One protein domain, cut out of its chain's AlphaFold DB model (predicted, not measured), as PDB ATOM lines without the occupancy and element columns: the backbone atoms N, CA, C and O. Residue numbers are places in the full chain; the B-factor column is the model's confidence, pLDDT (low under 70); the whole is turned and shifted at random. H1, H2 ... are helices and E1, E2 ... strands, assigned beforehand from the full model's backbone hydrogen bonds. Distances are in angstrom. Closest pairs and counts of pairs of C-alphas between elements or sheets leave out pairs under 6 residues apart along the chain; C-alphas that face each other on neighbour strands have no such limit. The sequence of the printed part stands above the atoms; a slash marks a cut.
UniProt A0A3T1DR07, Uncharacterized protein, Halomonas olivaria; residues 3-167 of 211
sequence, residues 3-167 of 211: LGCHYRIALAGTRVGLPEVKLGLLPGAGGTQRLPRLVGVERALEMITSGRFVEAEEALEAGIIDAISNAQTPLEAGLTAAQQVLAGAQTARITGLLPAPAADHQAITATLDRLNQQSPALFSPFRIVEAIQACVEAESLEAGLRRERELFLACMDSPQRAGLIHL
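Overview. This is residues 3 to 167 of the 211 residues of an uncharacterized protein of Halomonas olivaria (UniProt A0A3T1DR07). Two unequal lobes lie along the longest axis: a larger helical one, in which H6, H7 and H8 run side by side in alternating directions with H2 and H3 packed over one side of them, and a smaller one of the short strands E1 and E4 with H4 and H5. The short strand pair E2 and E3 lies between the lobes, H1 packs on H3 with H9 beyond it at an end of the larger lobe, and residues 87 to 104, with no named element, run back from H5 to H6. The printed part has 165 residues with nine named helices and four named strands, in the order E1 E2 H1 H2 H3 E3 H4 E4 H5 H6 H7 H8 H9; E1 and E4 are parallel, E2 and E3 antiparallel. The class is mostly helix, and the whole is compact, with a radius of gyration of the C-alphas of 16.7 A and spans of 51 by 37 by 26 A.

Arrangement. E1, residues 9 to 11, and E4, residues 67 to 69, are parallel neighbours at 40 degrees, with N 69 and O 10 at 2.8 A. H5, residues 74 to 86, comes within 6.6 A of E1 at the C-alphas of Gly 78 and Ile 9, their closest. H4, residues 56 to 61, comes within 6.4 A of E4 at the C-alphas of Leu 60 and Ala 67, their closest. E2, residues 15 to 17, and E3, residues 53 to 55, are antiparallel neighbours at 143 degrees, with N 54 and O 16 at 2.8 A. The closest C-alphas of E2 and H4 are those of Arg 15 and Ala 56, 6.0 A apart. H3, residues 41 to 50, H6, residues 105 to 118, and H7, residues 124 to 137, form a bundle, three helices side by side; H3 and H7 are the hubs, touching four helices each. H6 touches H3 with residues 107 to 111 alone, closest at Glu 42 and Ala 107, C-alphas 5.2 A apart, at a shallow tilt of 19 degrees, the same way. H6 and H7 are a helical hairpin at 6 degrees, closest at the C-alphas of Ile 108 and Val 129, 6.9 A. H8, residues 141 to 157, makes a second helical hairpin with H7, closest at the C-alphas of Ala 131 and Glu 148, 5.2 A. H2, residues 31 to 39, touches H7 at a steep tilt of 61 degrees, closest at the C-alphas of Gln 33 and Cys 135, 5.2 A. H1, residues 19 to 23, touches H3, closest at the C-alphas of Val 21 and Thr 49, 6.2 A, and H9, residues 159 to 167, closest at those of Leu 23 and Leu 164, 5.1 A. Every O i to N i+4 pair is within hydrogen-bond range in H3 to H9; H2 has 3 of 5, and H1 has 0 of 1 but 2 of 2 O i to N i+3 pairs.

Along the chain. E1 begins at C-alpha 9, (40.998, 61.663, 46.502). H8, the longest helix, measures 24.4 A from C-alpha 141, (57.443, 74.621, 57.052), to C-alpha 157. H6 measures 19.9 A, H7 19.7 A, H5 18.2 A and H3 14.0 A. H9, 12.8 A long, ends at C-alpha 167, (38.486, 93.111, 35.897).

Size, cuts and confidence. The C-alphas of Ala 87 and Ala 121, the two farthest apart, are 52.4 A from each other. The printed part has no cut. The link from H5 to H6, 18 residues, is long. The mean pLDDT of the printed part is 97.0, and no printed residue is under 70.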
ATOM      1  N   LEU A   3      45.628  70.451  50.211       96.56
ATOM      2  CA  LEU A   3      47.037  70.050  50.423       96.56
ATOM      3  C   LEU A   3      47.427  69.988  51.912       96.56
ATOM      4  O   LEU A   3      48.474  69.446  52.236       96.56
ATOM      5  N   GLY A   4      46.616  70.543  52.820       95.06
ATOM      6  CA  GLY A   4      46.798  70.361  54.263       95.06
ATOM      7  C   GLY A   4      46.294  69.012  54.788       95.06
ATOM      8  O   GLY A   4      46.609  68.654  55.916       95.06
ATOM      9  N   CYS A   5      45.517  68.270  53.995       95.81
ATOM     10  CA  CYS A   5      45.029  66.941  54.351       95.81
ATOM     11  C   CYS A   5      46.123  65.882  54.149       95.81
ATOM     12  O   CYS A   5      47.045  66.063  53.355       95.81
ATOM     13  N   HIS A   6      45.995  64.750  54.841       95.00
ATOM     14  CA  HIS A   6      46.958  63.646  54.770       95.00
ATOM     15  C   HIS A   6      46.786  62.760  53.532       95.00
ATOM     16  O   HIS A   6      47.723  62.085  53.122       95.00
ATOM     17  N   TYR A   7      45.588  62.744  52.955       95.25
ATOM     18  CA  TYR A   7      45.257  61.959  51.775       95.25
ATOM     19  C   TYR A   7      44.209  62.713  50.956       95.25
ATOM     20  O   TYR A   7      43.330  63.371  51.523       95.25
ATOM     21  N   ARG A   8      44.333  62.678  49.633       96.44
ATOM     22  CA  ARG A   8      43.556  63.474  48.683       96.44
ATOM     23  C   ARG A   8      43.017  62.553  47.596       96.44
ATOM     24  O   ARG A   8      43.774  62.064  46.766       96.44
ATOM     25  N   ILE A   9      41.704  62.355  47.584       96.44
ATOM     26  CA  ILE A   9      40.998  61.663  46.502       96.44
ATOM     27  C   ILE A   9      40.205  62.681  45.687       96.44
ATOM     28  O   ILE A   9      39.574  63.574  46.255       96.44
ATOM     29  N   ALA A  10      40.215  62.523  44.366       97.31
ATOM     30  CA  ALA A  10      39.372  63.278  43.446       97.31
ATOM     31  C   ALA A  10      38.366  62.363  42.735       97.31
ATOM     32  O   ALA A  10      38.605  61.167  42.591       97.31
ATOM     33  N   LEU A  11      37.249  62.922  42.270       97.44
ATOM     34  CA  LEU A  11      36.376  62.246  41.305       97.44
ATOM     35  C   LEU A  11      36.886  62.512  39.882       97.44
ATOM     36  O   LEU A  11      37.563  63.519  39.651       97.44
ATOM     37  N   ALA A  12      36.516  61.665  38.921       94.25
ATOM     38  CA  ALA A  12      36.764  61.941  37.505       94.25
ATOM     39  C   ALA A  12      36.195  63.317  37.085       94.25
ATOM     40  O   ALA A  12      35.123  63.722  37.537       94.25
ATOM     41  N   GLY A  13      36.937  64.060  36.255       92.19
ATOM     42  CA  GLY A  13      36.580  65.425  35.834       92.19
ATOM     43  C   GLY A  13      36.786  66.515  36.897       92.19
ATOM     44  O   GLY A  13      36.417  67.673  36.684       92.19
ATOM     45  N   THR A  14      37.365  66.177  38.055       96.62
ATOM     46  CA  THR A  14      37.782  67.179  39.044       96.62
ATOM     47  C   THR A  14      38.927  68.011  38.483       96.62
ATOM     48  O   THR A  14      39.907  67.475  37.974       96.62
ATOM     49  N   ARG A  15      38.837  69.328  38.671       97.19
ATOM     50  CA  ARG A  15      39.911  70.268  38.352       97.19
ATOM     51  C   ARG A  15      40.445  70.912  39.611       97.19
ATOM     52  O   ARG A  15      39.670  71.384  40.444       97.19
ATOM     53  N   VAL A  16      41.765  70.982  39.724       97.69
ATOM     54  CA  VAL A  16      42.455  71.610  40.856       97.69
ATOM     55  C   VAL A  16      43.423  72.677  40.366       97.69
ATOM     56  O   VAL A  16      43.931  72.612  39.252       97.69
ATOM     57  N   GLY A  17      43.659  73.695  41.182       97.38
ATOM     58  CA  GLY A  17      44.556  74.789  40.837       97.38
ATOM     59  C   GLY A  17      44.628  75.822  41.952       97.38
ATOM     60  O   GLY A  17      43.837  75.783  42.896       97.38
ATOM     61  N   LEU A  18      45.574  76.747  41.812       98.19
ATOM     62  CA  LEU A  18      45.789  77.875  42.716       98.19
ATOM     63  C   LEU A  18      45.678  79.187  41.911       98.19
ATOM     64  O   LEU A  18      46.688  79.748  41.484       98.19
ATOM     65  N   PRO A  19      44.444  79.637  41.592       97.56
ATOM     66  CA  PRO A  19      44.198  80.733  40.658       97.56
ATOM     67  C   PRO A  19      44.322  82.135  41.278       97.56
ATOM     68  O   PRO A  19      43.958  83.109  40.621       97.56
ATOM     69  N   GLU A  20      44.802  82.269  42.517       98.38
ATOM     70  CA  GLU A  20      44.870  83.524  43.283       98.38
ATOM     71  C   GLU A  20      45.604  84.649  42.536       98.38
ATOM     72  O   GLU A  20      45.216  85.816  42.644       98.38
ATOM     73  N   VAL A  21      46.593  84.307  41.702       97.88
ATOM     74  CA  VAL A  21      47.324  85.266  40.856       97.88
ATOM     75  C   VAL A  21      46.401  86.083  39.952       97.88
ATOM     76  O   VAL A  21      46.637  87.271  39.741       97.88
ATOM     77  N   LYS A  22      45.285  85.495  39.500       96.38
ATOM     78  CA  LYS A  22      44.281  86.156  38.648       96.38
ATOM     79  C   LYS A  22      43.514  87.263  39.373       96.38
ATOM     80  O   LYS A  22      42.834  88.051  38.726       96.38
ATOM     81  N   LEU A  23      43.615  87.317  40.701       97.25
ATOM     82  CA  LEU A  23      43.011  88.335  41.561       97.25
ATOM     83  C   LEU A  23      44.063  89.268  42.179       97.25
ATOM     84  O   LEU A  23      43.753  90.011  43.106       97.25
ATOM     85  N   GLY A  24      45.306  89.232  41.689       97.62
ATOM     86  CA  GLY A  24      46.397  90.042  42.234       97.62
ATOM     87  C   GLY A  24      46.899  89.548  43.587       97.62
ATOM     88  O   GLY A  24      47.421  90.337  44.367       97.62
ATOM     89  N   LEU A  25      46.725  88.257  43.877       98.50
ATOM     90  CA  LEU A  25      47.125  87.623  45.130       98.50
ATOM     91  C   LEU A  25      48.092  86.462  44.876       98.50
ATOM     92  O   LEU A  25      48.343  86.074  43.740       98.50
ATOM     93  N   LEU A  26      48.619  85.899  45.957       98.56
ATOM     94  CA  LEU A  26      49.278  84.596  45.962       98.56
ATOM     95  C   LEU A  26      48.481  83.616  46.839       98.56
ATOM     96  O   LEU A  26      47.647  84.062  47.632       98.56
ATOM     97  N   PRO A  27      48.722  82.299  46.745       98.31
ATOM     98  CA  PRO A  27      48.067  81.318  47.612       98.31
ATOM     99  C   PRO A  27      48.513  81.450  49.077       98.31
ATOM    100  O   PRO A  27      49.547  80.919  49.460       98.31
ATOM    101  N   GLY A  28      47.740  82.152  49.911       97.12
ATOM    102  CA  GLY A  28      48.114  82.494  51.299       97.12
ATOM    103  C   GLY A  28      47.666  81.508  52.388       97.12
ATOM    104  O   GLY A  28      47.577  81.893  53.555       97.12
ATOM    105  N   ALA A  29      47.278  80.284  52.011       97.12
ATOM    106  CA  ALA A  29      46.792  79.227  52.914       97.12
ATOM    107  C   ALA A  29      47.711  77.984  52.921       97.12
ATOM    108  O   ALA A  29      47.280  76.848  53.152       97.12
ATOM    109  N   GLY A  30      48.990  78.205  52.645       97.88
ATOM    110  CA  GLY A  30      50.064  77.234  52.526       97.88
ATOM    111  C   GLY A  30      50.217  76.628  51.141       97.88
ATOM    112  O   GLY A  30      50.813  75.557  51.026       97.88
ATOM    113  N   GLY A  31      49.650  77.248  50.107       98.19
ATOM    114  CA  GLY A  31      49.733  76.750  48.737       98.19
ATOM    115  C   GLY A  31      51.148  76.862  48.174       98.19
ATOM    116  O   GLY A  31      51.635  75.896  47.587       98.19
ATOM    117  N   THR A  32      51.849  77.972  48.431       98.56
ATOM    118  CA  THR A  32      53.233  78.155  47.961       98.56
ATOM    119  C   THR A  32      54.230  77.347  48.783       98.56
ATOM    120  O   THR A  32      55.368  77.180  48.368       98.56
ATOM    121  N   GLN A  33      53.812  76.822  49.937       98.62
ATOM    122  CA  GLN A  33      54.636  75.943  50.762       98.62
ATOM    123  C   GLN A  33      54.384  74.462  50.468       98.62
ATOM    124  O   GLN A  33      55.315  73.661  50.406       98.62
ATOM    125  N   ARG A  34      53.127  74.056  50.282       98.38
ATOM    126  CA  ARG A  34      52.771  72.638  50.140       98.38
ATOM    127  C   ARG A  34      52.824  72.141  48.703       98.38
ATOM    128  O   ARG A  34      53.180  70.986  48.508       98.38
ATOM    129  N   LEU A  35      52.507  72.979  47.712       98.31
ATOM    130  CA  LEU A  35      52.560  72.546  46.316       98.31
ATOM    131  C   LEU A  35      53.998  72.227  45.868       98.31
ATOM    132  O   LEU A  35      54.193  71.119  45.372       98.31
ATOM    133  N   PRO A  36      55.025  73.073  46.113       98.31
ATOM    134  CA  PRO A  36      56.392  72.741  45.704       98.31
ATOM    135  C   PRO A  36      56.935  71.460  46.349       98.31
ATOM    136  O   PRO A  36      57.666  70.722  45.703       98.31
ATOM    137  N   ARG A  37      56.528  71.141  47.587       98.12
ATOM    138  CA  ARG A  37      56.885  69.876  48.263       98.12
ATOM    139  C   ARG A  37      56.302  68.631  47.584       98.12
ATOM    140  O   ARG A  37      56.795  67.534  47.820       98.12
ATOM    141  N   LEU A  38      55.241  68.787  46.792       97.44
ATOM    142  CA  LEU A  38      54.602  67.695  46.052       97.44
ATOM    143  C   LEU A  38      55.112  67.599  44.614       97.44
ATOM    144  O   LEU A  38      55.367  66.495  44.150       97.44
ATOM    145  N   VAL A  39      55.255  68.737  43.926       97.75
ATOM    146  CA  VAL A  39      55.467  68.771  42.466       97.75
ATOM    147  C   VAL A  39      56.831  69.323  42.036       97.75
ATOM    148  O   VAL A  39      57.117  69.370  40.843       97.75
ATOM    149  N   GLY A  40      57.658  69.774  42.982       98.38
ATOM    150  CA  GLY A  40      58.899  70.496  42.705       98.38
ATOM    151  C   GLY A  40      58.699  71.994  42.441       98.38
ATOM    152  O   GLY A  40      57.576  72.493  42.318       98.38
ATOM    153  N   VAL A  41      59.811  72.731  42.385       98.62
ATOM    154  CA  VAL A  41      59.831  74.199  42.245       98.62
ATOM    155  C   VAL A  41      59.307  74.645  40.879       98.62
ATOM    156  O   VAL A  41      58.396  75.469  40.829       98.62
ATOM    157  N   GLU A  42      59.828  74.082  39.784       98.50
ATOM    158  CA  GLU A  42      59.466  74.471  38.415       98.50
ATOM    159  C   GLU A  42      57.959  74.353  38.156       98.50
ATOM    160  O   GLU A  42      57.300  75.325  37.775       98.50
ATOM    161  N   ARG A  43      57.379  73.180  38.435       98.44
ATOM    162  CA  ARG A  43      55.952  72.941  38.202       98.44
ATOM    163  C   ARG A  43      55.069  73.790  39.113       98.44
ATOM    164  O   ARG A  43      54.029  74.275  38.676       98.44
ATOM    165  N   ALA A  44      55.482  74.033  40.357       98.56
ATOM    166  CA  ALA A  44      54.736  74.919  41.244       98.56
ATOM    167  C   ALA A  44      54.770  76.382  40.770       98.56
ATOM    168  O   ALA A  44      53.734  77.050  40.810       98.56
ATOM    169  N   LEU A  45      55.916  76.878  40.284       98.69
ATOM    170  CA  LEU A  45      56.031  78.215  39.689       98.69
ATOM    171  C   LEU A  45      55.110  78.352  38.476       98.69
ATOM    172  O   LEU A  45      54.358  79.324  38.384       98.69
ATOM    173  N   GLU A  46      55.123  77.372  37.575       97.88
ATOM    174  CA  GLU A  46      54.258  77.342  36.395       97.88
ATOM    175  C   GLU A  46      52.774  77.397  36.789       97.88
ATOM    176  O   GLU A  46      52.051  78.306  36.369       97.88
ATOM    177  N   MET A  47      52.330  76.490  37.662       98.44
ATOM    178  CA  MET A  47      50.924  76.386  38.056       98.44
ATOM    179  C   MET A  47      50.426  77.623  38.809       98.44
ATOM    180  O   MET A  47      49.324  78.107  38.543       98.44
ATOM    181  N   ILE A  48      51.217  78.150  39.751       98.62
ATOM    182  CA  ILE A  48      50.785  79.261  40.609       98.62
ATOM    183  C   ILE A  48      50.872  80.597  39.862       98.62
ATOM    184  O   ILE A  48      49.970  81.420  39.997       98.62
ATOM    185  N   THR A  49      51.906  80.828  39.040       98.06
ATOM    186  CA  THR A  49      52.027  82.096  38.295       98.06
ATOM    187  C   THR A  49      51.081  82.185  37.097       98.06
ATOM    188  O   THR A  49      50.693  83.291  36.724       98.06
ATOM    189  N   SER A  50      50.654  81.056  36.515       97.06
ATOM    190  CA  SER A  50      49.599  81.031  35.488       97.06
ATOM    191  C   SER A  50      48.186  81.015  36.086       97.06
ATOM    192  O   SER A  50      47.214  81.450  35.455       97.06
ATOM    193  N   GLY A  51      48.044  80.477  37.302       97.06
ATOM    194  CA  GLY A  51      46.753  80.194  37.917       97.06
ATOM    195  C   GLY A  51      45.912  79.216  37.092       97.06
ATOM    196  O   GLY A  51      44.675  79.324  37.092       97.06
ATOM    197  N   ARG A  52      46.549  78.341  36.298       97.12
ATOM    198  CA  ARG A  52      45.846  77.339  35.491       97.12
ATOM    199  C   ARG A  52      45.274  76.237  36.378       97.12
ATOM    200  O   ARG A  52      45.774  75.957  37.465       97.12
ATOM    201  N   PHE A  53      44.207  75.628  35.886       97.56
ATOM    202  CA  PHE A  53      43.670  74.409  36.468       97.56
ATOM    203  C   PHE A  53      44.296  73.207  35.766       97.56
ATOM    204  O   PHE A  53      44.598  73.283  34.574       97.56
ATOM    205  N   VAL A  54      44.457  72.121  36.511       97.31
ATOM    206  CA  VAL A  54      44.853  70.806  36.007       97.31
ATOM    207  C   VAL A  54      43.718  69.822  36.249       97.31
ATOM    208  O   VAL A  54      43.011  69.928  37.258       97.31
ATOM    209  N   GLU A  55      43.528  68.901  35.311       97.88
ATOM    210  CA  GLU A  55      42.557  67.812  35.437       97.88
ATOM    211  C   GLU A  55      43.047  66.768  36.453       97.88
ATOM    212  O   GLU A  55      44.215  66.769  36.862       97.88
ATOM    213  N   ALA A  56      42.149  65.881  36.880       97.38
ATOM    214  CA  ALA A  56      42.423  64.890  37.916       97.38
ATOM    215  C   ALA A  56      43.605  63.974  37.554       97.38
ATOM    216  O   ALA A  56      44.398  63.625  38.424       97.38
ATOM    217  N   GLU A  57      43.761  63.626  36.278       97.62
ATOM    218  CA  GLU A  57      44.815  62.752  35.768       97.62
ATOM    219  C   GLU A  57      46.197  63.405  35.884       97.62
ATOM    220  O   GLU A  57      47.103  62.811  36.466       97.62
ATOM    221  N   GLU A  58      46.346  64.657  35.429       97.50
ATOM    222  CA  GLU A  58      47.597  65.415  35.610       97.50
ATOM    223  C   GLU A  58      47.869  65.645  37.105       97.50
ATOM    224  O   GLU A  58      49.011  65.554  37.555       97.50
ATOM    225  N   ALA A  59      46.829  65.918  37.901       98.06
ATOM    226  CA  ALA A  59      46.972  66.088  39.342       98.06
ATOM    227  C   ALA A  59      47.467  64.808  40.035       98.06
ATOM    228  O   ALA A  59      48.222  64.900  41.005       98.06
ATOM    229  N   LEU A  60      47.037  63.633  39.571       97.62
ATOM    230  CA  LEU A  60      47.482  62.343  40.092       97.62
ATOM    231  C   LEU A  60      48.937  62.081  39.705       97.62
ATOM    232  O   LEU A  60      49.748  61.775  40.576       97.62
ATOM    233  N   GLU A  61      49.275  62.265  38.428       97.69
ATOM    234  CA  GLU A  61      50.634  62.084  37.906       97.69
ATOM    235  C   GLU A  61      51.639  63.007  38.609       97.69
ATOM    236  O   GLU A  61      52.710  62.574  39.026       97.69
ATOM    237  N   ALA A  62      51.264  64.270  38.821       96.31
ATOM    238  CA  ALA A  62      52.080  65.237  39.546       96.31
ATOM    239  C   ALA A  62      52.130  64.976  41.064       96.31
ATOM    240  O   ALA A  62      52.884  65.633  41.776       96.31
ATOM    241  N   GLY A  63      51.313  64.062  41.598       95.69
ATOM    242  CA  GLY A  63      51.249  63.785  43.030       95.69
ATOM    243  C   GLY A  63      50.542  64.871  43.850       95.69
ATOM    244  O   GLY A  63      50.752  64.959  45.058       95.69
ATOM    245  N   ILE A  64      49.694  65.690  43.235       97.62
ATOM    246  CA  ILE A  64      48.828  66.655  43.929       97.62
ATOM    247  C   ILE A  64      47.683  65.922  44.633       97.62
ATOM    248  O   ILE A  64      47.314  66.278  45.754       97.62
ATOM    249  N   ILE A  65      47.149  64.879  44.002       97.44
ATOM    250  CA  ILE A  65      46.201  63.936  44.602       97.44
ATOM    251  C   ILE A  65      46.847  62.554  44.728       97.44
ATOM    252  O   ILE A  65      47.912  62.304  44.168       97.44
ATOM    253  N   ASP A  66      46.233  61.680  45.517       96.38
ATOM    254  CA  ASP A  66      46.729  60.331  45.795       96.38
ATOM    255  C   ASP A  66      45.929  59.252  45.040       96.38
ATOM    256  O   ASP A  66      46.467  58.184  44.764       96.38
ATOM    257  N   ALA A  67      44.668  59.524  44.672       95.88
ATOM    258  CA  ALA A  67      43.854  58.625  43.852       95.88
ATOM    259  C   ALA A  67      42.686  59.344  43.155       95.88
ATOM    260  O   ALA A  67      42.192  60.376  43.622       95.88
ATOM    261  N   ILE A  68      42.200  58.739  42.068       97.19
ATOM    262  CA  ILE A  68      40.935  59.089  41.412       97.19
ATOM    263  C   ILE A  68      39.915  57.998  41.747       97.19
ATOM    264  O   ILE A  68      40.197  56.812  41.591       97.19
ATOM    265  N   SER A  69      38.744  58.395  42.237       96.75
ATOM    266  CA  SER A  69      37.671  57.489  42.640       96.75
ATOM    267  C   SER A  69      36.551  57.436  41.605       96.75
ATOM    268  O   SER A  69      36.182  58.452  41.016       96.75
ATOM    269  N   ASN A  70      35.972  56.242  41.455       94.62
ATOM    270  CA  ASN A  70      34.770  55.977  40.656       94.62
ATOM    271  C   ASN A  70      33.466  56.145  41.461       94.62
ATOM    272  O   ASN A  70      32.384  55.841  40.955       94.62
ATOM    273  N   ALA A  71      33.561  56.569  42.725       95.31
ATOM    274  CA  ALA A  71      32.400  56.863  43.559       95.31
ATOM    275  C   ALA A  71      31.526  57.957  42.928       95.31
ATOM    276  O   ALA A  71      32.008  58.816  42.191       95.31
ATOM    277  N   GLN A  72      30.234  57.959  43.253       94.50
ATOM    278  CA  GLN A  72      29.307  58.952  42.694       94.50
ATOM    279  C   GLN A  72      29.370  60.284  43.445       94.50
ATOM    280  O   GLN A  72      28.963  61.319  42.918       94.50
ATOM    281  N   THR A  73      29.873  60.275  44.685       96.44
ATOM    282  CA  THR A  73      29.950  61.477  45.521       96.44
ATOM    283  C   THR A  73      31.326  61.651  46.169       96.44
ATOM    284  O   THR A  73      31.991  60.663  46.497       96.44
ATOM    285  N   PRO A  74      31.758  62.901  46.436       94.94
ATOM    286  CA  PRO A  74      33.009  63.153  47.152       94.94
ATOM    287  C   PRO A  74      33.019  62.583  48.577       94.94
ATOM    288  O   PRO A  74      34.069  62.177  49.068       94.94
ATOM    289  N   LEU A  75      31.857  62.547  49.242       96.25
ATOM    290  CA  LEU A  75      31.730  62.008  50.598       96.25
ATOM    291  C   LEU A  75      32.002  60.503  50.620       96.25
ATOM    292  O   LEU A  75      32.801  60.041  51.431       96.25
ATOM    293  N   GLU A  76      31.373  59.757  49.714       97.62
ATOM    294  CA  GLU A  76      31.611  58.321  49.545       97.62
ATOM    295  C   GLU A  76      33.092  58.052  49.246       97.62
ATOM    296  O   GLU A  76      33.731  57.279  49.956       97.62
ATOM    297  N   ALA A  77      33.666  58.775  48.277       96.44
ATOM    298  CA  ALA A  77      35.078  58.660  47.922       96.44
ATOM    299  C   ALA A  77      36.007  58.880  49.131       96.44
ATOM    300  O   ALA A  77      36.941  58.107  49.350       96.44
ATOM    301  N   GLY A  78      35.740  59.918  49.929       96.19
ATOM    302  CA  GLY A  78      36.523  60.248  51.117       96.19
ATOM    303  C   GLY A  78      36.390  59.217  52.241       96.19
ATOM    304  O   GLY A  78      37.394  58.859  52.855       96.19
ATOM    305  N   LEU A  79      35.179  58.708  52.496       97.19
ATOM    306  CA  LEU A  79      34.943  57.676  53.511       97.19
ATOM    307  C   LEU A  79      35.639  56.362  53.147       97.19
ATOM    308  O   LEU A  79      36.325  55.788  53.994       97.19
ATOM    309  N   THR A  80      35.531  55.923  51.891       96.12
ATOM    310  CA  THR A  80      36.234  54.730  51.403       96.12
ATOM    311  C   THR A  80      37.748  54.889  51.528       96.12
ATOM    312  O   THR A  80      38.418  53.992  52.038       96.12
ATOM    313  N   ALA A  81      38.295  56.045  51.139       95.56
ATOM    314  CA  ALA A  81      39.720  56.333  51.290       95.56
ATOM    315  C   ALA A  81      40.175  56.267  52.754       95.56
ATOM    316  O   ALA A  81      41.189  55.651  53.074       95.56
ATOM    317  N   ALA A  82      39.407  56.880  53.658       95.62
ATOM    318  CA  ALA A  82      39.722  56.890  55.081       95.62
ATOM    319  C   ALA A  82      39.714  55.472  55.670       95.62
ATOM    320  O   ALA A  82      40.617  55.121  56.426       95.62
ATOM    321  N   GLN A  83      38.744  54.637  55.285       96.44
ATOM    322  CA  GLN A  83      38.691  53.228  55.683       96.44
ATOM    323  C   GLN A  83      39.911  52.442  55.188       96.44
ATOM    324  O   GLN A  83      40.479  51.665  55.951       96.44
ATOM    325  N   GLN A  84      40.356  52.668  53.947       94.94
ATOM    326  CA  GLN A  84      41.556  52.024  53.401       94.94
ATOM    327  C   GLN A  84      42.828  52.434  54.151       94.94
ATOM    328  O   GLN A  84      43.665  51.580  54.440       94.94
ATOM    329  N   VAL A  85      42.957  53.714  54.509       94.88
ATOM    330  CA  VAL A  85      44.081  54.204  55.323       94.88
ATOM    331  C   VAL A  85      44.046  53.595  56.729       94.88
ATOM    332  O   VAL A  85      45.070  53.119  57.210       94.88
ATOM    333  N   LEU A  86      42.874  53.539  57.376       95.62
ATOM    334  CA  LEU A  86      42.711  52.920  58.702       95.62
ATOM    335  C   LEU A  86      43.024  51.419  58.696       95.62
ATOM    336  O   LEU A  86      43.582  50.906  59.662       95.62
ATOM    337  N   ALA A  87      42.690  50.725  57.608       96.44
ATOM    338  CA  ALA A  87      42.996  49.311  57.418       96.44
ATOM    339  C   ALA A  87      44.467  49.045  57.034       96.44
ATOM    340  O   ALA A  87      44.847  47.889  56.864       96.44
ATOM    341  N   GLY A  88      45.290  50.086  56.855       94.00
ATOM    342  CA  GLY A  88      46.683  49.959  56.415       94.00
ATOM    343  C   GLY A  88      46.847  49.567  54.942       94.00
ATOM    344  O   GLY A  88      47.952  49.242  54.518       94.00
ATOM    345  N   ALA A  89      45.771  49.602  54.150       94.06
ATOM    346  CA  ALA A  89      45.801  49.286  52.722       94.06
ATOM    347  C   ALA A  89      46.378  50.431  51.871       94.06
ATOM    348  O   ALA A  89      46.770  50.212  50.727       94.06
ATOM    349  N   GLN A  90      46.408  51.653  52.412       91.06
ATOM    350  CA  GLN A  90      46.976  52.840  51.776       91.06
ATOM    351  C   GLN A  90      47.755  53.669  52.797       91.06
ATOM    352  O   GLN A  90      47.307  53.855  53.930       91.06
ATOM    353  N   THR A  91      48.893  54.221  52.381       91.12
ATOM    354  CA  THR A  91      49.710  55.096  53.232       91.12
ATOM    355  C   THR A  91      49.381  56.555  52.950       91.12
ATOM    356  O   THR A  91      49.502  57.029  51.821       91.12
ATOM    357  N   ALA A  92      48.991  57.290  53.991       91.56
ATOM    358  CA  ALA A  92      48.715  58.713  53.870       91.56
ATOM    359  C   ALA A  92      50.007  59.521  53.657       91.56
ATOM    360  O   ALA A  92      50.981  59.379  54.398       91.56
ATOM    361  N   ARG A  93      50.000  60.421  52.670       92.31
ATOM    362  CA  ARG A  93      51.104  61.342  52.387       92.31
ATOM    363  C   ARG A  93      50.858  62.687  53.066       92.31
ATOM    364  O   ARG A  93      50.242  63.603  52.507       92.31
ATOM    365  N   ILE A  94      51.383  62.805  54.283       94.25
ATOM    366  CA  ILE A  94      51.327  64.022  55.097       94.25
ATOM    367  C   ILE A  94      52.287  65.061  54.509       94.25
ATOM    368  O   ILE A  94      53.475  65.074  54.819       94.25
ATOM    369  N   THR A  95      51.770  65.969  53.681       94.88
ATOM    370  CA  THR A  95      52.577  66.988  52.983       94.88
ATOM    371  C   THR A  95      53.393  67.865  53.935       94.88
ATOM    372  O   THR A  95      54.462  68.340  53.571       94.88
ATOM    373  N   GLY A  96      52.909  68.062  55.166       92.19
ATOM    374  CA  GLY A  96      53.620  68.833  56.186       92.19
ATOM    375  C   GLY A  96      54.896  68.178  56.729       92.19
ATOM    376  O   GLY A  96      55.709  68.879  57.318       92.19
ATOM    377  N   LEU A  97      55.066  66.867  56.522       94.88
ATOM    378  CA  LEU A  97      56.251  66.101  56.923       94.88
ATOM    379  C   LEU A  97      57.202  65.828  55.750       94.88
ATOM    380  O   LEU A  97      58.263  65.241  55.951       94.88
ATOM    381  N   LEU A  98      56.830  66.225  54.529       95.81
ATOM    382  CA  LEU A  98      57.724  66.113  53.383       95.81
ATOM    383  C   LEU A  98      58.878  67.116  53.522       95.81
ATOM    384  O   LEU A  98      58.655  68.239  54.000       95.81
ATOM    385  N   PRO A  99      60.094  66.745  53.084       96.06
ATOM    386  CA  PRO A  99      61.213  67.675  53.057       96.06
ATOM    387  C   PRO A  99      60.888  68.882  52.169       96.06
ATOM    388  O   PRO A  99      59.994  68.835  51.318       96.06
ATOM    389  N   ALA A 100      61.623  69.978  52.364       96.38
ATOM    390  CA  ALA A 100      61.628  71.059  51.387       96.38
ATOM    391  C   ALA A 100      62.011  70.505  49.997       96.38
ATOM    392  O   ALA A 100      62.793  69.550  49.916       96.38
ATOM    393  N   PRO A 101      61.450  71.052  48.905       96.94
ATOM    394  CA  PRO A 101      61.844  70.628  47.569       96.94
ATOM    395  C   PRO A 101      63.319  70.954  47.315       96.94
ATOM    396  O   PRO A 101      63.868  71.892  47.896       96.94
ATOM    397  N   ALA A 102      63.947  70.206  46.407       97.19
ATOM    398  CA  ALA A 102      65.271  70.562  45.916       97.19
ATOM    399  C   ALA A 102      65.252  71.975  45.313       97.19
ATOM    400  O   ALA A 102      64.285  72.365  44.650       97.19
ATOM    401  N   ALA A 103      66.323  72.731  45.551       96.44
ATOM    402  CA  ALA A 103      66.485  74.047  44.956       96.44
ATOM    403  C   ALA A 103      66.551  73.939  43.428       96.44
ATOM    404  O   ALA A 103      67.232  73.069  42.886       96.44
ATOM    405  N   ASP A 104      65.878  74.861  42.745       97.94
ATOM    406  CA  ASP A 104      65.892  74.967  41.288       97.94
ATOM    407  C   ASP A 104      66.067  76.433  40.884       97.94
ATOM    408  O   ASP A 104      65.128  77.155  40.529       97.94
ATOM    409  N   HIS A 105      67.306  76.907  41.017       96.50
ATOM    410  CA  HIS A 105      67.663  78.291  40.707       96.50
ATOM    411  C   HIS A 105      67.434  78.631  39.229       96.50
ATOM    412  O   HIS A 105      67.142  79.785  38.908       96.50
ATOM    413  N   GLN A 106      67.531  77.640  38.335       98.12
ATOM    414  CA  GLN A 106      67.292  77.833  36.911       98.12
ATOM    415  C   GLN A 106      65.811  78.112  36.645       98.12
ATOM    416  O   GLN A 106      65.501  79.102  35.980       98.12
ATOM    417  N   ALA A 107      64.896  77.316  37.205       98.31
ATOM    418  CA  ALA A 107      63.460  77.543  37.051       98.31
ATOM    419  C   ALA A 107      63.004  78.874  37.666       98.31
ATOM    420  O   ALA A 107      62.172  79.580  37.086       98.31
ATOM    421  N   ILE A 108      63.574  79.254  38.816       98.38
ATOM    422  CA  ILE A 108      63.323  80.556  39.449       98.38
ATOM    423  C   ILE A 108      63.762  81.698  38.525       98.38
ATOM    424  O   ILE A 108      62.962  82.588  38.235       98.38
ATOM    425  N   THR A 109      65.002  81.652  38.027       98.44
ATOM    426  CA  THR A 109      65.560  82.687  37.140       98.44
ATOM    427  C   THR A 109      64.743  82.801  35.854       98.44
ATOM    428  O   THR A 109      64.268  83.884  35.524       98.44
ATOM    429  N   ALA A 110      64.460  81.676  35.192       98.44
ATOM    430  CA  ALA A 110      63.650  81.650  33.975       98.44
ATOM    431  C   ALA A 110      62.234  82.211  34.200       98.44
ATOM    432  O   ALA A 110      61.684  82.909  33.343       98.44
ATOM    433  N   THR A 111      61.637  81.941  35.365       98.56
ATOM    434  CA  THR A 111      60.329  82.499  35.725       98.56
ATOM    435  C   THR A 111      60.400  84.012  35.906       98.56
ATOM    436  O   THR A 111      59.544  84.718  35.372       98.56
ATOM    437  N   LEU A 112      61.409  84.525  36.613       98.56
ATOM    438  CA  LEU A 112      61.605  85.965  36.801       98.56
ATOM    439  C   LEU A 112      61.845  86.688  35.473       98.56
ATOM    440  O   LEU A 112      61.210  87.713  35.228       98.56
ATOM    441  N   ASP A 113      62.686  86.142  34.596       98.50
ATOM    442  CA  ASP A 113      62.956  86.714  33.272       98.50
ATOM    443  C   ASP A 113      61.677  86.813  32.437       98.50
ATOM    444  O   ASP A 113      61.350  87.873  31.896       98.50
ATOM    445  N   ARG A 114      60.883  85.734  32.408       98.25
ATOM    446  CA  ARG A 114      59.583  85.724  31.730       98.25
ATOM    447  C   ARG A 114      58.628  86.766  32.316       98.25
ATOM    448  O   ARG A 114      57.953  87.459  31.557       98.25
ATOM    449  N   LEU A 115      58.548  86.884  33.644       97.94
ATOM    450  CA  LEU A 115      57.680  87.865  34.305       97.94
ATOM    451  C   LEU A 115      58.114  89.304  34.001       97.94
ATOM    452  O   LEU A 115      57.263  90.133  33.684       97.94
ATOM    453  N   ASN A 116      59.417  89.586  34.017       98.25
ATOM    454  CA  ASN A 116      59.967  90.890  33.650       98.25
ATOM    455  C   ASN A 116      59.700  91.243  32.181       98.25
ATOM    456  O   ASN A 116      59.433  92.400  31.866       98.25
ATOM    457  N   GLN A 117      59.727  90.257  31.282       97.88
ATOM    458  CA  GLN A 117      59.435  90.478  29.869       97.88
ATOM    459  C   GLN A 117      57.936  90.698  29.602       97.88
ATOM    460  O   GLN A 117      57.567  91.563  28.811       97.88
ATOM    461  N   GLN A 118      57.067  89.895  30.219       96.00
ATOM    462  CA  GLN A 118      55.640  89.846  29.875       96.00
ATOM    463  C   GLN A 118      54.774  90.776  30.721       96.00
ATOM    464  O   GLN A 118      53.730  91.246  30.268       96.00
ATOM    465  N   SER A 119      55.127  90.973  31.989       94.06
ATOM    466  CA  SER A 119      54.261  91.633  32.968       94.06
ATOM    467  C   SER A 119      55.054  92.283  34.113       94.06
ATOM    468  O   SER A 119      54.727  92.052  35.279       94.06
ATOM    469  N   PRO A 120      56.053  93.140  33.817       96.19
ATOM    470  CA  PRO A 120      56.936  93.721  34.836       96.19
ATOM    471  C   PRO A 120      56.195  94.605  35.845       96.19
ATOM    472  O   PRO A 120      56.659  94.814  36.960       96.19
ATOM    473  N   ALA A 121      55.027  95.130  35.462       95.31
ATOM    474  CA  ALA A 121      54.212  95.964  36.331       95.31
ATOM    475  C   ALA A 121      53.394  95.161  37.354       95.31
ATOM    476  O   ALA A 121      52.918  95.757  38.316       95.31
ATOM    477  N   LEU A 122      53.179  93.850  37.164       96.12
ATOM    478  CA  LEU A 122      52.368  93.061  38.094       96.12
ATOM    479  C   LEU A 122      53.119  92.804  39.400       96.12
ATOM    480  O   LEU A 122      54.307  92.527  39.394       96.12
ATOM    481  N   PHE A 123      52.413  92.845  40.526       98.19
ATOM    482  CA  PHE A 123      53.005  92.683  41.852       98.19
ATOM    483  C   PHE A 123      52.978  91.228  42.334       98.19
ATOM    484  O   PHE A 123      54.013  90.662  42.689       98.19
ATOM    485  N   SER A 124      51.802  90.591  42.329       98.25
ATOM    486  CA  SER A 124      51.628  89.260  42.922       98.25
ATOM    487  C   SER A 124      52.443  88.131  42.279       98.25
ATOM    488  O   SER A 124      52.894  87.273  43.040       98.25
ATOM    489  N   PRO A 125      52.726  88.101  40.955       98.50
ATOM    490  CA  PRO A 125      53.563  87.049  40.374       98.50
ATOM    491  C   PRO A 125      54.977  87.012  40.958       98.50
ATOM    492  O   PRO A 125      55.496  85.933  41.223       98.50
ATOM    493  N   PHE A 126      55.582  88.167  41.241       98.69
ATOM    494  CA  PHE A 126      56.908  88.220  41.862       98.69
ATOM    495  C   PHE A 126      56.865  87.786  43.329       98.69
ATOM    496  O   PHE A 126      57.752  87.073  43.791       98.69
ATOM    497  N   ARG A 127      55.791  88.129  44.055       98.81
ATOM    498  CA  ARG A 127      55.580  87.642  45.427       98.81
ATOM    499  C   ARG A 127      55.375  86.122  45.479       98.81
ATOM    500  O   ARG A 127      55.781  85.499  46.453       98.81
ATOM    501  N   ILE A 128      54.790  85.516  44.442       98.88
ATOM    502  CA  ILE A 128      54.705  84.052  44.302       98.88
ATOM    503  C   ILE A 128      56.103  83.439  44.203       98.88
ATOM    504  O   ILE A 128      56.375  82.470  44.911       98.88
ATOM    505  N   VAL A 129      56.985  84.002  43.368       98.75
ATOM    506  CA  VAL A 129      58.369  83.519  43.243       98.75
ATOM    507  C   VAL A 129      59.077  83.583  44.598       98.75
ATOM    508  O   VAL A 129      59.598  82.566  45.048       98.75
ATOM    509  N   GLU A 130      58.994  84.716  45.302       98.75
ATOM    510  CA  GLU A 130      59.574  84.869  46.646       98.75
ATOM    511  C   GLU A 130      59.007  83.867  47.660       98.75
ATOM    512  O   GLU A 130      59.737  83.320  48.486       98.75
ATOM    513  N   ALA A 131      57.702  83.596  47.608       98.81
ATOM    514  CA  ALA A 131      57.063  82.662  48.524       98.81
ATOM    515  C   ALA A 131      57.487  81.205  48.259       98.81
ATOM    516  O   ALA A 131      57.582  80.414  49.199       98.81
ATOM    517  N   ILE A 132      57.753  80.843  46.998       98.75
ATOM    518  CA  ILE A 132      58.295  79.526  46.629       98.75
ATOM    519  C   ILE A 132      59.792  79.439  46.950       98.75
ATOM    520  O   ILE A 132      60.235  78.398  47.422       98.75
ATOM    521  N   GLN A 133      60.568  80.513  46.795       98.44
ATOM    522  CA  GLN A 133      61.956  80.555  47.277       98.44
ATOM    523  C   GLN A 133      62.022  80.316  48.789       98.44
ATOM    524  O   GLN A 133      62.762  79.449  49.246       98.44
ATOM    525  N   ALA A 134      61.141  80.959  49.562       98.38
ATOM    526  CA  ALA A 134      61.037  80.717  51.000       98.38
ATOM    527  C   ALA A 134      60.689  79.257  51.348       98.38
ATOM    528  O   ALA A 134      61.090  78.764  52.396       98.38
ATOM    529  N   CYS A 135      59.971  78.540  50.477       98.12
ATOM    530  CA  CYS A 135      59.678  77.116  50.664       98.12
ATOM    531  C   CYS A 135      60.940  76.238  50.595       98.12
ATOM    532  O   CYS A 135      61.001  75.220  51.287       98.12
ATOM    533  N   VAL A 136      61.919  76.645  49.778       97.69
ATOM    534  CA  VAL A 136      63.223  75.987  49.604       97.69
ATOM    535  C   VAL A 136      64.182  76.362  50.737       97.69
ATOM    536  O   VAL A 136      64.880  75.500  51.260       97.69
ATOM    537  N   GLU A 137      64.223  77.643  51.104       97.19
ATOM    538  CA  GLU A 137      65.276  78.218  51.954       97.19
ATOM    539  C   GLU A 137      64.945  78.219  53.452       97.19
ATOM    540  O   GLU A 137      65.850  78.270  54.283       97.19
ATOM    541  N   ALA A 138      63.662  78.194  53.824       96.25
ATOM    542  CA  ALA A 138      63.268  78.289  55.224       96.25
ATOM    543  C   ALA A 138      63.670  77.046  56.034       96.25
ATOM    544  O   ALA A 138      63.499  75.907  55.602       96.25
ATOM    545  N   GLU A 139      64.075  77.276  57.283       95.19
ATOM    546  CA  GLU A 139      64.473  76.228  58.235       95.19
ATOM    547  C   GLU A 139      63.335  75.252  58.584       95.19
ATOM    548  O   GLU A 139      63.570  74.141  59.055       95.19
ATOM    549  N   SER A 140      62.078  75.663  58.384       97.12
ATOM    550  CA  SER A 140      60.900  74.841  58.655       97.12
ATOM    551  C   SER A 140      59.708  75.234  57.787       97.12
ATOM    552  O   SER A 140      59.612  76.354  57.276       97.12
ATOM    553  N   LEU A 141      58.733  74.323  57.680       97.19
ATOM    554  CA  LEU A 141      57.443  74.621  57.052       97.19
ATOM    555  C   LEU A 141      56.739  75.803  57.732       97.19
ATOM    556  O   LEU A 141      56.134  76.620  57.048       97.19
ATOM    557  N   GLU A 142      56.811  75.908  59.059       98.00
ATOM    558  CA  GLU A 142      56.191  77.010  59.796       98.00
ATOM    559  C   GLU A 142      56.808  78.362  59.417       98.00
ATOM    560  O   GLU A 142      56.082  79.325  59.168       98.00
ATOM    561  N   ALA A 143      58.138  78.428  59.301       98.38
ATOM    562  CA  ALA A 143      58.834  79.629  58.848       98.38
ATOM    563  C   ALA A 143      58.444  80.007  57.407       98.38
ATOM    564  O   ALA A 143      58.123  81.167  57.146       98.38
ATOM    565  N   GLY A 144      58.363  79.027  56.502       98.44
ATOM    566  CA  GLY A 144      57.867  79.244  55.140       98.44
ATOM    567  C   GLY A 144      56.415  79.742  55.102       98.44
ATOM    568  O   GLY A 144      56.097  80.676  54.369       98.44
ATOM    569  N   LEU A 145      55.528  79.182  55.933       98.50
ATOM    570  CA  LEU A 145      54.127  79.621  56.048       98.50
ATOM    571  C   LEU A 145      54.009  81.049  56.596       98.50
ATOM    572  O   LEU A 145      53.153  81.809  56.145       98.50
ATOM    573  N   ARG A 146      54.877  81.436  57.537       98.69
ATOM    574  CA  ARG A 146      54.953  82.814  58.036       98.69
ATOM    575  C   ARG A 146      55.343  83.777  56.917       98.69
ATOM    576  O   ARG A 146      54.655  84.776  56.716       98.69
ATOM    577  N   ARG A 147      56.365  83.428  56.130       98.75
ATOM    578  CA  ARG A 147      56.799  84.238  54.985       98.75
ATOM    579  C   ARG A 147      55.729  84.331  53.895       98.75
ATOM    580  O   ARG A 147      55.472  85.415  53.377       98.75
ATOM    581  N   GLU A 148      55.055  83.226  53.583       98.75
ATOM    582  CA  GLU A 148      53.902  83.219  52.673       98.75
ATOM    583  C   GLU A 148      52.808  84.177  53.162       98.75
ATOM    584  O   GLU A 148      52.270  84.960  52.378       98.75
ATOM    585  N   ARG A 149      52.505  84.165  54.467       98.69
ATOM    586  CA  ARG A 149      51.486  85.035  55.054       98.69
ATOM    587  C   ARG A 149      51.847  86.515  54.941       98.69
ATOM    588  O   ARG A 149      50.974  87.310  54.595       98.69
ATOM    589  N   GLU A 150      53.097  86.887  55.198       98.75
ATOM    590  CA  GLU A 150      53.591  88.260  55.010       98.75
ATOM    591  C   GLU A 150      53.427  88.723  53.557       98.75
ATOM    592  O   GLU A 150      52.866  89.786  53.293       98.75
ATOM    593  N   LEU A 151      53.865  87.898  52.604       98.81
ATOM    594  CA  LEU A 151      53.789  88.198  51.174       98.81
ATOM    595  C   LEU A 151      52.337  88.268  50.680       98.81
ATOM    596  O   LEU A 151      52.001  89.106  49.838       98.81
ATOM    597  N   PHE A 152      51.457  87.425  51.225       98.75
ATOM    598  CA  PHE A 152      50.023  87.488  50.968       98.75
ATOM    599  C   PHE A 152      49.425  88.815  51.443       98.75
ATOM    600  O   PHE A 152      48.673  89.441  50.698       98.75
ATOM    601  N   LEU A 153      49.766  89.264  52.655       98.62
ATOM    602  CA  LEU A 153      49.302  90.551  53.182       98.62
ATOM    603  C   LEU A 153      49.833  91.722  52.344       98.62
ATOM    604  O   LEU A 153      49.060  92.604  51.986       98.62
ATOM    605  N   ALA A 154      51.086  91.665  51.888       98.50
ATOM    606  CA  ALA A 154      51.611  92.654  50.947       98.50
ATOM    607  C   ALA A 154      50.817  92.690  49.623       98.50
ATOM    608  O   ALA A 154      50.587  93.759  49.062       98.50
ATOM    609  N   CYS A 155      50.361  91.536  49.113       98.38
ATOM    610  CA  CYS A 155      49.469  91.502  47.947       98.38
ATOM    611  C   CYS A 155      48.079  92.069  48.268       98.38
ATOM    612  O   CYS A 155      47.476  92.729  47.423       98.38
ATOM    613  N   MET A 156      47.570  91.831  49.481       97.75
ATOM    614  CA  MET A 156      46.302  92.398  49.943       97.75
ATOM    615  C   MET A 156      46.335  93.928  49.983       97.75
ATOM    616  O   MET A 156      45.337  94.554  49.631       97.75
ATOM    617  N   ASP A 157      47.468  94.517  50.345       97.25
ATOM    618  CA  ASP A 157      47.631  95.972  50.416       97.25
ATOM    619  C   ASP A 157      47.935  96.613  49.050       97.25
ATOM    620  O   ASP A 157      47.873  97.833  48.894       97.25
ATOM    621  N   SER A 158      48.218  95.807  48.021       96.81
ATOM    622  CA  SER A 158      48.500  96.306  46.675       96.81
ATOM    623  C   SER A 158      47.240  96.854  45.984       96.81
ATOM    624  O   SER A 158      46.222  96.153  45.899       96.81
ATOM    625  N   PRO A 159      47.297  98.050  45.359       95.19
ATOM    626  CA  PRO A 159      46.173  98.584  44.584       95.19
ATOM    627  C   PRO A 159      45.819  97.700  43.376       95.19
ATOM    628  O   PRO A 159      44.678  97.702  42.910       95.19
ATOM    629  N   GLN A 160      46.767  96.892  42.889       96.00
ATOM    630  CA  GLN A 160      46.549  95.997  41.753       96.00
ATOM    631  C   GLN A 160      45.519  94.909  42.047       96.00
ATOM    632  O   GLN A 160      44.773  94.528  41.146       96.00
ATOM    633  N   ARG A 161      45.417  94.449  43.304       95.94
ATOM    634  CA  ARG A 161      44.385  93.493  43.725       95.94
ATOM    635  C   ARG A 161      42.992  94.030  43.409       95.94
ATOM    636  O   ARG A 161      42.181  93.328  42.814       95.94
ATOM    637  N   ALA A 162      42.713  95.282  43.779       94.62
ATOM    638  CA  ALA A 162      41.414  95.903  43.525       94.62
ATOM    639  C   ALA A 162      41.113  95.984  42.018       94.62
ATOM    640  O   ALA A 162      40.017  95.623  41.592       94.62
ATOM    641  N   GLY A 163      42.104  96.375  41.208       95.75
ATOM    642  CA  GLY A 163      41.972  96.421  39.749       95.75
ATOM    643  C   GLY A 163      41.713  95.049  39.116       95.75
ATOM    644  O   GLY A 163      40.833  94.918  38.266       95.75
ATOM    645  N   LEU A 164      42.426  94.009  39.555       95.94
ATOM    646  CA  LEU A 164      42.268  92.648  39.033       95.94
ATOM    647  C   LEU A 164      40.952  91.996  39.479       95.94
ATOM    648  O   LEU A 164      40.300  91.337  38.671       95.94
ATOM    649  N   ILE A 165      40.501  92.238  40.713       95.69
ATOM    650  CA  ILE A 165      39.163  91.832  41.168       95.69
ATOM    651  C   ILE A 165      38.079  92.537  40.343       95.69
ATOM    652  O   ILE A 165      37.134  91.890  39.887       95.69
ATOM    653  N   HIS A 166      38.216  93.845  40.105       95.12
ATOM    654  CA  HIS A 166      37.285  94.580  39.251       95.12
ATOM    655  C   HIS A 166      37.233  93.975  37.841       95.12
ATOM    656  O   HIS A 166      36.152  93.644  37.354       95.12
ATOM    657  N   LEU A 167      38.392  93.747  37.212       93.69
ATOM    658  CA  LEU A 167      38.486  93.111  35.897       93.69
ATOM    659  C   LEU A 167      37.828  91.721  35.880       93.69
ATOM    660  O   LEU A 167      37.119  91.385  34.935       93.69
TER     661      LEU A 167